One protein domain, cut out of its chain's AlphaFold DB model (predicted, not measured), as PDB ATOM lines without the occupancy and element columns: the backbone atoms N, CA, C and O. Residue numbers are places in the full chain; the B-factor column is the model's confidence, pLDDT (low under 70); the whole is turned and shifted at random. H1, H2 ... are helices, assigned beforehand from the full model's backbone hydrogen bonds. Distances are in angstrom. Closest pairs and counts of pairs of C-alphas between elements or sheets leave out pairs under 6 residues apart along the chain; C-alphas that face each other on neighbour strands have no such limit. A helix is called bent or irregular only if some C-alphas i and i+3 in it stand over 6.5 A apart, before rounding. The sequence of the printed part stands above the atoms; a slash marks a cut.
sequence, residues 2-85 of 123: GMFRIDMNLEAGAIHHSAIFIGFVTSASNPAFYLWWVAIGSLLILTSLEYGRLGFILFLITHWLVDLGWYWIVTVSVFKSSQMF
ATOM      1  N   GLY A   2     212.815 224.834 212.026       49.50
ATOM      2  CA  GLY A   2     211.635 224.037 212.434       49.50
ATOM      3  C   GLY A   2     210.494 223.938 211.404       49.50
ATOM      4  O   GLY A   2     209.823 222.918 211.341       49.50
ATOM      5  N   MET A   3     210.316 224.956 210.553       47.72
ATOM      6  CA  MET A   3     209.170 225.067 209.631       47.72
ATOM      7  C   MET A   3     209.185 224.042 208.479       47.72
ATOM      8  O   MET A   3     208.140 223.542 208.098       47.72
ATOM      9  N   PHE A   4     210.367 223.630 207.998       53.44
ATOM     10  CA  PHE A   4     210.509 222.636 206.915       53.44
ATOM     11  C   PHE A   4     210.269 221.180 207.354       53.44
ATOM     12  O   PHE A   4     210.079 220.301 206.521       53.44
ATOM     13  N   ARG A   5     210.306 220.893 208.663       53.78
ATOM     14  CA  ARG A   5     210.111 219.527 209.186       53.78
ATOM     15  C   ARG A   5     208.634 219.180 209.387       53.78
ATOM     16  O   ARG A   5     208.310 218.001 209.463       53.78
ATOM     17  N   ILE A   6     207.766 220.190 209.489       56.38
ATOM     18  CA  ILE A   6     206.327 220.012 209.720       56.38
ATOM     19  C   ILE A   6     205.618 219.674 208.400       56.38
ATOM     20  O   ILE A   6     204.817 218.743 208.383       56.38
ATOM     21  N   ASP A   7     205.996 220.334 207.299       59.16
ATOM     22  CA  ASP A   7     205.480 220.036 205.954       59.16
ATOM     23  C   ASP A   7     205.785 218.596 205.527       59.16
ATOM     24  O   ASP A   7     204.877 217.858 205.168       59.16
ATOM     25  N   MET A   8     207.029 218.122 205.695       59.59
ATOM     26  CA  MET A   8     207.382 216.747 205.310       59.59
ATOM     27  C   MET A   8     206.615 215.666 206.079       59.59
ATOM     28  O   MET A   8     206.413 214.584 205.539       59.59
ATOM     29  N   ASN A   9     206.208 215.910 207.329       56.16
ATOM     30  CA  ASN A   9     205.494 214.907 208.128       56.16
ATOM     31  C   ASN A   9     203.987 214.889 207.804       56.16
ATOM     32  O   ASN A   9     203.362 213.829 207.818       56.16
ATOM     33  N   LEU A  10     203.419 216.056 207.471       60.34
ATOM     34  CA  LEU A  10     202.047 216.195 206.967       60.34
ATOM     35  C   LEU A  10     201.917 215.640 205.548       60.34
ATOM     36  O   LEU A  10     200.995 214.869 205.280       60.34
ATOM     37  N   GLU A  11     202.868 215.969 204.671       59.97
ATOM     38  CA  GLU A  11     202.937 215.394 203.338       59.97
ATOM     39  C   GLU A  11     203.162 213.894 203.441       59.97
ATOM     40  O   GLU A  11     202.312 213.176 202.945       59.97
ATOM     41  N   ALA A  12     204.178 213.381 204.150       59.03
ATOM     42  CA  ALA A  12     204.418 211.934 204.276       59.03
ATOM     43  C   ALA A  12     203.180 211.144 204.743       59.03
ATOM     44  O   ALA A  12     202.907 210.069 204.204       59.03
ATOM     45  N   GLY A  13     202.396 211.685 205.685       56.66
ATOM     46  CA  GLY A  13     201.118 211.101 206.106       56.66
ATOM     47  C   GLY A  13     200.058 211.077 204.995       56.66
ATOM     48  O   GLY A  13     199.373 210.068 204.814       56.66
ATOM     49  N   ALA A  14     199.960 212.147 204.201       58.75
ATOM     50  CA  ALA A  14     199.081 212.227 203.034       58.75
ATOM     51  C   ALA A  14     199.576 211.368 201.849       58.75
ATOM     52  O   ALA A  14     198.769 210.697 201.198       58.75
ATOM     53  N   ILE A  15     200.894 211.310 201.600       58.81
ATOM     54  CA  ILE A  15     201.497 210.505 200.531       58.81
ATOM     55  C   ILE A  15     201.292 209.022 200.831       58.81
ATOM     56  O   ILE A  15     200.988 208.274 199.912       58.81
ATOM     57  N   HIS A  16     201.373 208.587 202.092       55.56
ATOM     58  CA  HIS A  16     201.199 207.178 202.457       55.56
ATOM     59  C   HIS A  16     199.777 206.663 202.169       55.56
ATOM     60  O   HIS A  16     199.614 205.597 201.572       55.56
ATOM     61  N   HIS A  17     198.746 207.450 202.498       56.56
ATOM     62  CA  HIS A  17     197.363 207.132 202.123       56.56
ATOM     63  C   HIS A  17     197.157 207.167 200.605       56.56
ATOM     64  O   HIS A  17     196.463 206.311 200.052       56.56
ATOM     65  N   SER A  18     197.800 208.120 199.920       66.00
ATOM     66  CA  SER A  18     197.739 208.208 198.463       66.00
ATOM     67  C   SER A  18     198.476 207.060 197.775       66.00
ATOM     68  O   SER A  18     198.003 206.588 196.758       66.00
ATOM     69  N   ALA A  19     199.580 206.546 198.322       72.00
ATOM     70  CA  ALA A  19     200.424 205.553 197.662       72.00
ATOM     71  C   ALA A  19     199.723 204.197 197.538       72.00
ATOM     72  O   ALA A  19     199.798 203.565 196.487       72.00
ATOM     73  N   ILE A  20     198.987 203.774 198.572       74.00
ATOM     74  CA  ILE A  20     198.175 202.548 198.523       74.00
ATOM     75  C   ILE A  20     197.034 202.716 197.514       74.00
ATOM     76  O   ILE A  20     196.791 201.825 196.701       74.00
ATOM     77  N   PHE A  21     196.364 203.872 197.522       74.81
ATOM     78  CA  PHE A  21     195.275 204.163 196.590       74.81
ATOM     79  C   PHE A  21     195.764 204.279 195.138       74.81
ATOM     80  O   PHE A  21     195.184 203.675 194.244       74.81
ATOM     81  N   ILE A  22     196.868 204.984 194.900       75.00
ATOM     82  CA  ILE A  22     197.533 205.112 193.599       75.00
ATOM     83  C   ILE A  22     198.028 203.744 193.137       75.00
ATOM     84  O   ILE A  22     197.847 203.409 191.971       75.00
ATOM     85  N   GLY A  23     198.594 202.926 194.026       70.50
ATOM     86  CA  GLY A  23     199.001 201.558 193.718       70.50
ATOM     87  C   GLY A  23     197.816 200.685 193.307       70.50
ATOM     88  O   GLY A  23     197.882 199.998 192.286       70.50
ATOM     89  N   PHE A  24     196.702 200.768 194.038       73.06
ATOM     90  CA  PHE A  24     195.459 200.070 193.710       73.06
ATOM     91  C   PHE A  24     194.889 200.529 192.363       73.06
ATOM     92  O   PHE A  24     194.640 199.698 191.495       73.06
ATOM     93  N   VAL A  25     194.748 201.840 192.151       72.69
ATOM     94  CA  VAL A  25     194.240 202.419 190.900       72.69
ATOM     95  C   VAL A  25     195.156 202.079 189.728       72.69
ATOM     96  O   VAL A  25     194.659 201.726 188.666       72.69
ATOM     97  N   THR A  26     196.476 202.115 189.905       71.94
ATOM     98  CA  THR A  26     197.446 201.757 188.855       71.94
ATOM     99  C   THR A  26     197.365 200.270 188.510       71.94
ATOM    100  O   THR A  26     197.405 199.913 187.336       71.94
ATOM    101  N   SER A  27     197.193 199.404 189.511       70.62
ATOM    102  CA  SER A  27     197.041 197.958 189.305       70.62
ATOM    103  C   SER A  27     195.711 197.629 188.623       70.62
ATOM    104  O   SER A  27     195.685 196.874 187.656       70.62
ATOM    105  N   ALA A  28     194.619 198.255 189.072       70.50
ATOM    106  CA  ALA A  28     193.284 198.100 188.500       70.50
ATOM    107  C   ALA A  28     193.153 198.735 187.107       70.50
ATOM    108  O   ALA A  28     192.362 198.278 186.294       70.50
ATOM    109  N   SER A  29     193.934 199.770 186.797       72.31
ATOM    110  CA  SER A  29     193.926 200.408 185.474       72.31
ATOM    111  C   SER A  29     194.854 199.717 184.476       72.31
ATOM    112  O   SER A  29     194.865 200.099 183.309       72.31
ATOM    113  N   ASN A  30     195.642 198.723 184.902       76.31
ATOM    114  CA  ASN A  30     196.570 198.021 184.025       76.31
ATOM    115  C   ASN A  30     195.840 196.915 183.234       76.31
ATOM    116  O   ASN A  30     195.490 195.882 183.814       76.31
ATOM    117  N   PRO A  31     195.671 197.050 181.904       73.94
ATOM    118  CA  PRO A  31     194.986 196.044 181.090       73.94
ATOM    119  C   PRO A  31     195.672 194.673 181.143       73.94
ATOM    120  O   PRO A  31     195.014 193.644 180.992       73.94
ATOM    121  N   ALA A  32     196.987 194.646 181.388       74.00
ATOM    122  CA  ALA A  32     197.763 193.415 181.475       74.00
ATOM    123  C   ALA A  32     197.320 192.521 182.642       74.00
ATOM    124  O   ALA A  32     197.401 191.302 182.520       74.00
ATOM    125  N   PHE A  33     196.806 193.101 183.736       76.25
ATOM    126  CA  PHE A  33     196.302 192.333 184.876       76.25
ATOM    127  C   PHE A  33     195.108 191.464 184.465       76.25
ATOM    128  O   PHE A  33     195.097 190.254 184.686       76.25
ATOM    129  N   TYR A  34     194.132 192.066 183.784       77.12
ATOM    130  CA  TYR A  34     192.957 191.344 183.298       77.12
ATOM    131  C   TYR A  34     193.308 190.365 182.178       77.12
ATOM    132  O   TYR A  34     192.829 189.235 182.189       77.12
ATOM    133  N   LEU A  35     194.177 190.760 181.239       79.62
ATOM    134  CA  LEU A  35     194.622 189.877 180.156       79.62
ATOM    135  C   LEU A  35     195.351 188.636 180.685       79.62
ATOM    136  O   LEU A  35     195.132 187.539 180.174       79.62
ATOM    137  N   TRP A  36     196.169 188.782 181.730       80.88
ATOM    138  CA  TRP A  36     196.837 187.655 182.376       80.88
ATOM    139  C   TRP A  36     195.837 186.699 183.034       80.88
ATOM    140  O   TRP A  36     195.930 185.488 182.829       80.88
ATOM    141  N   TRP A  37     194.840 187.224 183.756       83.31
ATOM    142  CA  TRP A  37     193.792 186.398 184.362       83.31
ATOM    143  C   TRP A  37     192.934 185.675 183.319       83.31
ATOM    144  O   TRP A  37     192.584 184.517 183.524       83.31
ATOM    145  N   VAL A  38     192.631 186.314 182.187       84.69
ATOM    146  CA  VAL A  38     191.867 185.682 181.099       84.69
ATOM    147  C   VAL A  38     192.680 184.589 180.405       84.69
ATOM    148  O   VAL A  38     192.137 183.523 180.129       84.69
ATOM    149  N   ALA A  39     193.965 184.826 180.135       85.44
ATOM    150  CA  ALA A  39     194.797 183.884 179.393       85.44
ATOM    151  C   ALA A  39     195.344 182.750 180.272       85.44
ATOM    152  O   ALA A  39     195.119 181.580 179.989       85.44
ATOM    153  N   ILE A  40     196.079 183.095 181.327       83.75
ATOM    154  CA  ILE A  40     196.846 182.150 182.147       83.75
ATOM    155  C   ILE A  40     196.077 181.830 183.430       83.75
ATOM    156  O   ILE A  40     195.941 180.663 183.789       83.75
ATOM    157  N   GLY A  41     195.511 182.843 184.090       84.12
ATOM    158  CA  GLY A  41     194.777 182.659 185.344       84.12
ATOM    159  C   GLY A  41     193.568 181.727 185.215       84.12
ATOM    160  O   GLY A  41     193.332 180.912 186.102       84.12
ATOM    161  N   SER A  42     192.842 181.781 184.095       84.94
ATOM    162  CA  SER A  42     191.703 180.901 183.809       84.94
ATOM    163  C   SER A  42     192.120 179.430 183.747       84.94
ATOM    164  O   SER A  42     191.483 178.588 184.377       84.94
ATOM    165  N   LEU A  43     193.236 179.134 183.074       87.56
ATOM    166  CA  LEU A  43     193.847 177.808 183.046       87.56
ATOM    167  C   LEU A  43     194.231 177.354 184.456       87.56
ATOM    168  O   LEU A  43     193.818 176.275 184.856       87.56
ATOM    169  N   LEU A  44     194.933 178.179 185.241       84.69
ATOM    170  CA  LEU A  44     195.324 177.787 186.601       84.69
ATOM    171  C   LEU A  44     194.118 177.546 187.518       84.69
ATOM    172  O   LEU A  44     194.141 176.598 188.301       84.69
ATOM    173  N   ILE A  45     193.056 178.353 187.409       85.06
ATOM    174  CA  ILE A  45     191.817 178.129 188.163       85.06
ATOM    175  C   ILE A  45     191.213 176.780 187.773       85.06
ATOM    176  O   ILE A  45     190.933 175.975 188.660       85.06
ATOM    177  N   LEU A  46     191.040 176.513 186.476       85.12
ATOM    178  CA  LEU A  46     190.450 175.264 185.992       85.12
ATOM    179  C   LEU A  46     191.256 174.047 186.456       85.12
ATOM    180  O   LEU A  46     190.677 173.133 187.039       85.12
ATOM    181  N   THR A  47     192.582 174.080 186.316       83.19
ATOM    182  CA  THR A  47     193.460 173.004 186.797       83.19
ATOM    183  C   THR A  47     193.387 172.854 188.319       83.19
ATOM    184  O   THR A  47     193.382 171.744 188.835       83.19
ATOM    185  N   SER A  48     193.282 173.953 189.077       81.50
ATOM    186  CA  SER A  48     193.166 173.890 190.543       81.50
ATOM    187  C   SER A  48     191.844 173.276 191.019       81.50
ATOM    188  O   SER A  48     191.806 172.644 192.076       81.50
ATOM    189  N   LEU A  49     190.770 173.428 190.233       81.94
ATOM    190  CA  LEU A  49     189.455 172.858 190.524       81.94
ATOM    191  C   LEU A  49     189.418 171.340 190.310       81.94
ATOM    192  O   LEU A  49     188.637 170.671 190.988       81.94
ATOM    193  N   GLU A  50     190.283 170.780 189.455       81.94
ATOM    194  CA  GLU A  50     190.441 169.323 189.299       81.94
ATOM    195  C   GLU A  50     190.925 168.656 190.596       81.94
ATOM    196  O   GLU A  50     190.521 167.541 190.921       81.94
ATOM    197  N   TYR A  51     191.713 169.375 191.399       79.75
ATOM    198  CA  TYR A  51     192.147 168.951 192.736       79.75
ATOM    199  C   TYR A  51     191.115 169.271 193.840       79.75
ATOM    200  O   TYR A  51     191.381 169.103 195.034       79.75
ATOM    201  N   GLY A  52     189.919 169.735 193.462       83.06
ATOM    202  CA  GLY A  52     188.822 170.080 194.361       83.06
ATOM    203  C   GLY A  52     189.020 171.394 195.124       83.06
ATOM    204  O   GLY A  52     189.912 172.196 194.856       83.06
ATOM    205  N   ARG A  53     188.168 171.631 196.134       80.38
ATOM    206  CA  ARG A  53     188.149 172.892 196.912       80.38
ATOM    207  C   ARG A  53     189.481 173.213 197.603       80.38
ATOM    208  O   ARG A  53     189.800 174.384 197.781       80.38
ATOM    209  N   LEU A  54     190.246 172.191 197.992       83.38
ATOM    210  CA  LEU A  54     191.565 172.372 198.604       83.38
ATOM    211  C   LEU A  54     192.610 172.847 197.587       83.38
ATOM    212  O   LEU A  54     193.417 173.710 197.924       83.38
ATOM    213  N   GLY A  55     192.558 172.344 196.347       82.25
ATOM    214  CA  GLY A  55     193.432 172.786 195.260       82.25
ATOM    215  C   GLY A  55     193.260 174.268 194.942       82.25
ATOM    216  O   GLY A  55     194.247 174.988 194.823       82.25
ATOM    217  N   PHE A  56     192.016 174.750 194.921       84.25
ATOM    218  CA  PHE A  56     191.714 176.168 194.718       84.25
ATOM    219  C   PHE A  56     192.270 177.072 195.834       84.25
ATOM    220  O   PHE A  56     192.872 178.106 195.550       84.25
ATOM    221  N   ILE A  57     192.112 176.682 197.107       87.50
ATOM    222  CA  ILE A  57     192.619 177.471 198.246       87.50
ATOM    223  C   ILE A  57     194.152 177.513 198.240       87.50
ATOM    224  O   ILE A  57     194.738 178.578 198.425       87.50
ATOM    225  N   LEU A  58     194.805 176.370 198.004       87.81
ATOM    226  CA  LEU A  58     196.263 176.303 197.899       87.81
ATOM    227  C   LEU A  58     196.777 177.134 196.725       87.81
ATOM    228  O   LEU A  58     197.731 177.887 196.898       87.81
ATOM    229  N   PHE A  59     196.114 177.059 195.569       86.19
ATOM    230  CA  PHE A  59     196.433 177.897 194.418       86.19
ATOM    231  C   PHE A  59     196.370 179.385 194.778       86.19
ATOM    232  O   PHE A  59     197.339 180.097 194.529       86.19
ATOM    233  N   LEU A  60     195.289 179.845 195.417       87.69
ATOM    234  CA  LEU A  60     195.129 181.250 195.800       87.69
ATOM    235  C   LEU A  60     196.275 181.731 196.708       87.69
ATOM    236  O   LEU A  60     196.871 182.777 196.461       87.69
ATOM    237  N   ILE A  61     196.607 180.943 197.737       90.19
ATOM    238  CA  ILE A  61     197.655 181.287 198.708       90.19
ATOM    239  C   ILE A  61     199.032 181.284 198.042       90.19
ATOM    240  O   ILE A  61     199.783 182.249 198.175       90.19
ATOM    241  N   THR A  62     199.377 180.217 197.319       88.56
ATOM    242  CA  THR A  62     200.677 180.102 196.649       88.56
ATOM    243  C   THR A  62     200.848 181.177 195.585       88.56
ATOM    244  O   THR A  62     201.925 181.762 195.498       88.56
ATOM    245  N   HIS A  63     199.802 181.477 194.815       87.06
ATOM    246  CA  HIS A  63     199.840 182.515 193.793       87.06
ATOM    247  C   HIS A  63     200.110 183.894 194.404       87.06
ATOM    248  O   HIS A  63     201.046 184.566 193.979       87.06
ATOM    249  N   TRP A  64     199.388 184.274 195.465       86.81
ATOM    250  CA  TRP A  64     199.644 185.537 196.168       86.81
ATOM    251  C   TRP A  64     201.037 185.598 196.799       86.81
ATOM    252  O   TRP A  64     201.680 186.644 196.753       86.81
ATOM    253  N   LEU A  65     201.538 184.496 197.364       88.38
ATOM    254  CA  LEU A  65     202.895 184.451 197.921       88.38
ATOM    255  C   LEU A  65     203.971 184.607 196.841       88.38
ATOM    256  O   LEU A  65     204.955 185.311 197.065       88.38
ATOM    257  N   VAL A  66     203.786 183.978 195.679       89.44
ATOM    258  CA  VAL A  66     204.679 184.135 194.524       89.44
ATOM    259  C   VAL A  66     204.668 185.572 194.024       89.44
ATOM    260  O   VAL A  66     205.740 186.124 193.791       89.44
ATOM    261  N   ASP A  67     203.496 186.197 193.928       86.56
ATOM    262  CA  ASP A  67     203.375 187.581 193.476       86.56
ATOM    263  C   ASP A  67     204.057 188.541 194.457       86.56
ATOM    264  O   ASP A  67     204.850 189.389 194.052       86.56
ATOM    265  N   LEU A  68     203.826 188.373 195.765       85.25
ATOM    266  CA  LEU A  68     204.500 189.161 196.800       85.25
ATOM    267  C   LEU A  68     206.020 188.959 196.773       85.25
ATOM    268  O   LEU A  68     206.774 189.931 196.849       85.25
ATOM    269  N   GLY A  69     206.476 187.711 196.633       88.19
ATOM    270  CA  GLY A  69     207.893 187.386 196.498       88.19
ATOM    271  C   GLY A  69     208.511 188.031 195.258       88.19
ATOM    272  O   GLY A  69     209.591 188.617 195.336       88.19
ATOM    273  N   TRP A  70     207.799 187.999 194.132       80.88
ATOM    274  CA  TRP A  70     208.217 188.636 192.890       80.88
ATOM    275  C   TRP A  70     208.331 190.153 193.042       80.88
ATOM    276  O   TRP A  70     209.376 190.720 192.722       80.88
ATOM    277  N   TYR A  71     207.315 190.818 193.600       81.19
ATOM    278  CA  TYR A  71     207.361 192.262 193.839       81.19
ATOM    279  C   TYR A  71     208.475 192.661 194.805       81.19
ATOM    280  O   TYR A  71     209.125 193.688 194.593       81.19
ATOM    281  N   TRP A  72     208.741 191.853 195.832       81.31
ATOM    282  CA  TRP A  72     209.853 192.089 196.746       81.31
ATOM    283  C   TRP A  72     211.202 191.996 196.026       81.31
ATOM    284  O   TRP A  72     212.012 192.918 196.132       81.31
ATOM    285  N   ILE A  73     211.417 190.945 195.225       83.38
ATOM    286  CA  ILE A  73     212.631 190.782 194.413       83.38
ATOM    287  C   ILE A  73     212.796 191.966 193.461       83.38
ATOM    288  O   ILE A  73     213.851 192.596 193.462       83.38
ATOM    289  N   VAL A  74     211.756 192.316 192.697       81.31
ATOM    290  CA  VAL A  74     211.787 193.442 191.754       81.31
ATOM    291  C   VAL A  74     212.122 194.743 192.476       81.31
ATOM    292  O   VAL A  74     213.000 195.476 192.029       81.31
ATOM    293  N   THR A  75     211.489 195.013 193.619       79.81
ATOM    294  CA  THR A  75     211.747 196.221 194.413       79.81
ATOM    295  C   THR A  75     213.195 196.271 194.891       79.81
ATOM    296  O   THR A  75     213.855 197.295 194.734       79.81
ATOM    297  N   VAL A  76     213.729 195.166 195.421       80.88
ATOM    298  CA  VAL A  76     215.125 195.088 195.879       80.88
ATOM    299  C   VAL A  76     216.102 195.233 194.711       80.88
ATOM    300  O   VAL A  76     217.087 195.965 194.819       80.88
ATOM    301  N   SER A  77     215.833 194.585 193.577       80.25
ATOM    302  CA  SER A  77     216.635 194.699 192.356       80.25
ATOM    303  C   SER A  77     216.653 196.131 191.825       80.25
ATOM    304  O   SER A  77     217.720 196.649 191.501       80.25
ATOM    305  N   VAL A  78     215.494 196.794 191.788       77.81
ATOM    306  CA  VAL A  78     215.351 198.193 191.368       77.81
ATOM    307  C   VAL A  78     216.069 199.124 192.335       77.81
ATOM    308  O   VAL A  78     216.841 199.973 191.896       77.81
ATOM    309  N   PHE A  79     215.884 198.936 193.641       76.00
ATOM    310  CA  PHE A  79     216.528 199.744 194.673       76.00
ATOM    311  C   PHE A  79     218.057 199.648 194.587       76.00
ATOM    312  O   PHE A  79     218.753 200.663 194.553       76.00
ATOM    313  N   LYS A  80     218.587 198.428 194.443       73.19
ATOM    314  CA  LYS A  80     220.026 198.180 194.288       73.19
ATOM    315  C   LYS A  80     220.567 198.735 192.965       73.19
ATOM    316  O   LYS A  80     221.641 199.330 192.945       73.19
ATOM    317  N   SER A  81     219.807 198.603 191.876       68.88
ATOM    318  CA  SER A  81     220.164 199.170 190.571       68.88
ATOM    319  C   SER A  81     220.155 200.697 190.586       68.88
ATOM    320  O   SER A  81     221.058 201.302 190.026       68.88
ATOM    321  N   SER A  82     219.186 201.333 191.247       66.44
ATOM    322  CA  SER A  82     219.095 202.793 191.344       66.44
ATOM    323  C   SER A  82     220.239 203.398 192.156       66.44
ATOM    324  O   SER A  82     220.630 204.536 191.907       66.44
ATOM    325  N   GLN A  83     220.774 202.654 193.127       66.31
ATOM    326  CA  GLN A  83     221.899 203.098 193.945       66.31
ATOM    327  C   GLN A  83     223.250 202.927 193.225       66.31
ATOM    328  O   GLN A  83     224.165 203.713 193.451       66.31
ATOM    329  N   MET A  84     223.375 201.927 192.341       62.16
ATOM    330  CA  MET A  84     224.605 201.651 191.578       62.16
ATOM    331  C   MET A  84     224.666 202.361 190.218       62.16
ATOM    332  O   MET A  84     225.742 202.737 189.759       62.16
ATOM    333  N   PHE A  85     223.521 202.548 189.565       59.19
ATOM    334  CA  PHE A  85     223.394 203.109 188.228       59.19
ATOM    335  C   PHE A  85     222.398 204.268 188.297       59.19
ATOM    336  O   PHE A  85     221.190 204.053 188.369       59.19
TER     337      PHE A  85
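This is residues 2 to 85 of the 123 residues of an uncharacterized protein of Candidatus Syntrophoarchaeum butanivorans (UniProt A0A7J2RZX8). Three helices form an open zigzag: H1 is a long free arm, H2 carries on from its end, and H3 folds back from H2 to make a V that is closed only near its turn. Both H1 and the far part of H3, from residue 64 on, stand free. The printed part has 84 residues with three named helices, in the order H1, H2, H3, and no named strand; the class is all helix. The whole is extended, with a radius of gyration of the C-alphas of 18.9 A and spans of 63 by 29 by 25 A.

Start with H1, residues 3 to 28, which has a kink of 33 degrees near residue 16. Next comes H2, residues 31 to 50, close to H1 but not clearly touching; their closest C-alphas, Ser 27 and Phe 33, are 7.2 A apart. These two run the same way at a steep tilt of 58 degrees. H2 has a kink of 39 degrees near residue 40; it is neither bent nor irregular, but only just: C-alphas 39 and 42 are 6.2 A apart. H3, residues 52 to 84, forms a helical hairpin with H2, running the opposite way at 37 degrees, only just a steep tilt. They touch through residues 44 to 49 and 55 to 59 alone, and their closest C-alphas, Ser 48 and Gly 55, are 4.9 A apart. H1 and H3 are apart. In H3 every O i to N i+4 pair is within hydrogen-bond range; in H1 16 of 22 are, in H2 14 of 16.

Find C-alpha 3 at (209.170, 225.067, 209.631); from there H1 runs 37.8 A to C-alpha 28. H2 spans 28.3 A from C-alpha 31 to C-alpha 50 at (190.441, 169.323, 189.299). H3 runs 47.8 A from C-alpha 52 to C-alpha 84 at (224.605, 201.651, 191.578).

The C-alphas farthest apart, Gly 2 and Glu 50, are 63.1 A apart. The printed part has no cut, and both links are tight. Look for pLDDT under 70 at residues 2 to 18 and 81 to 85.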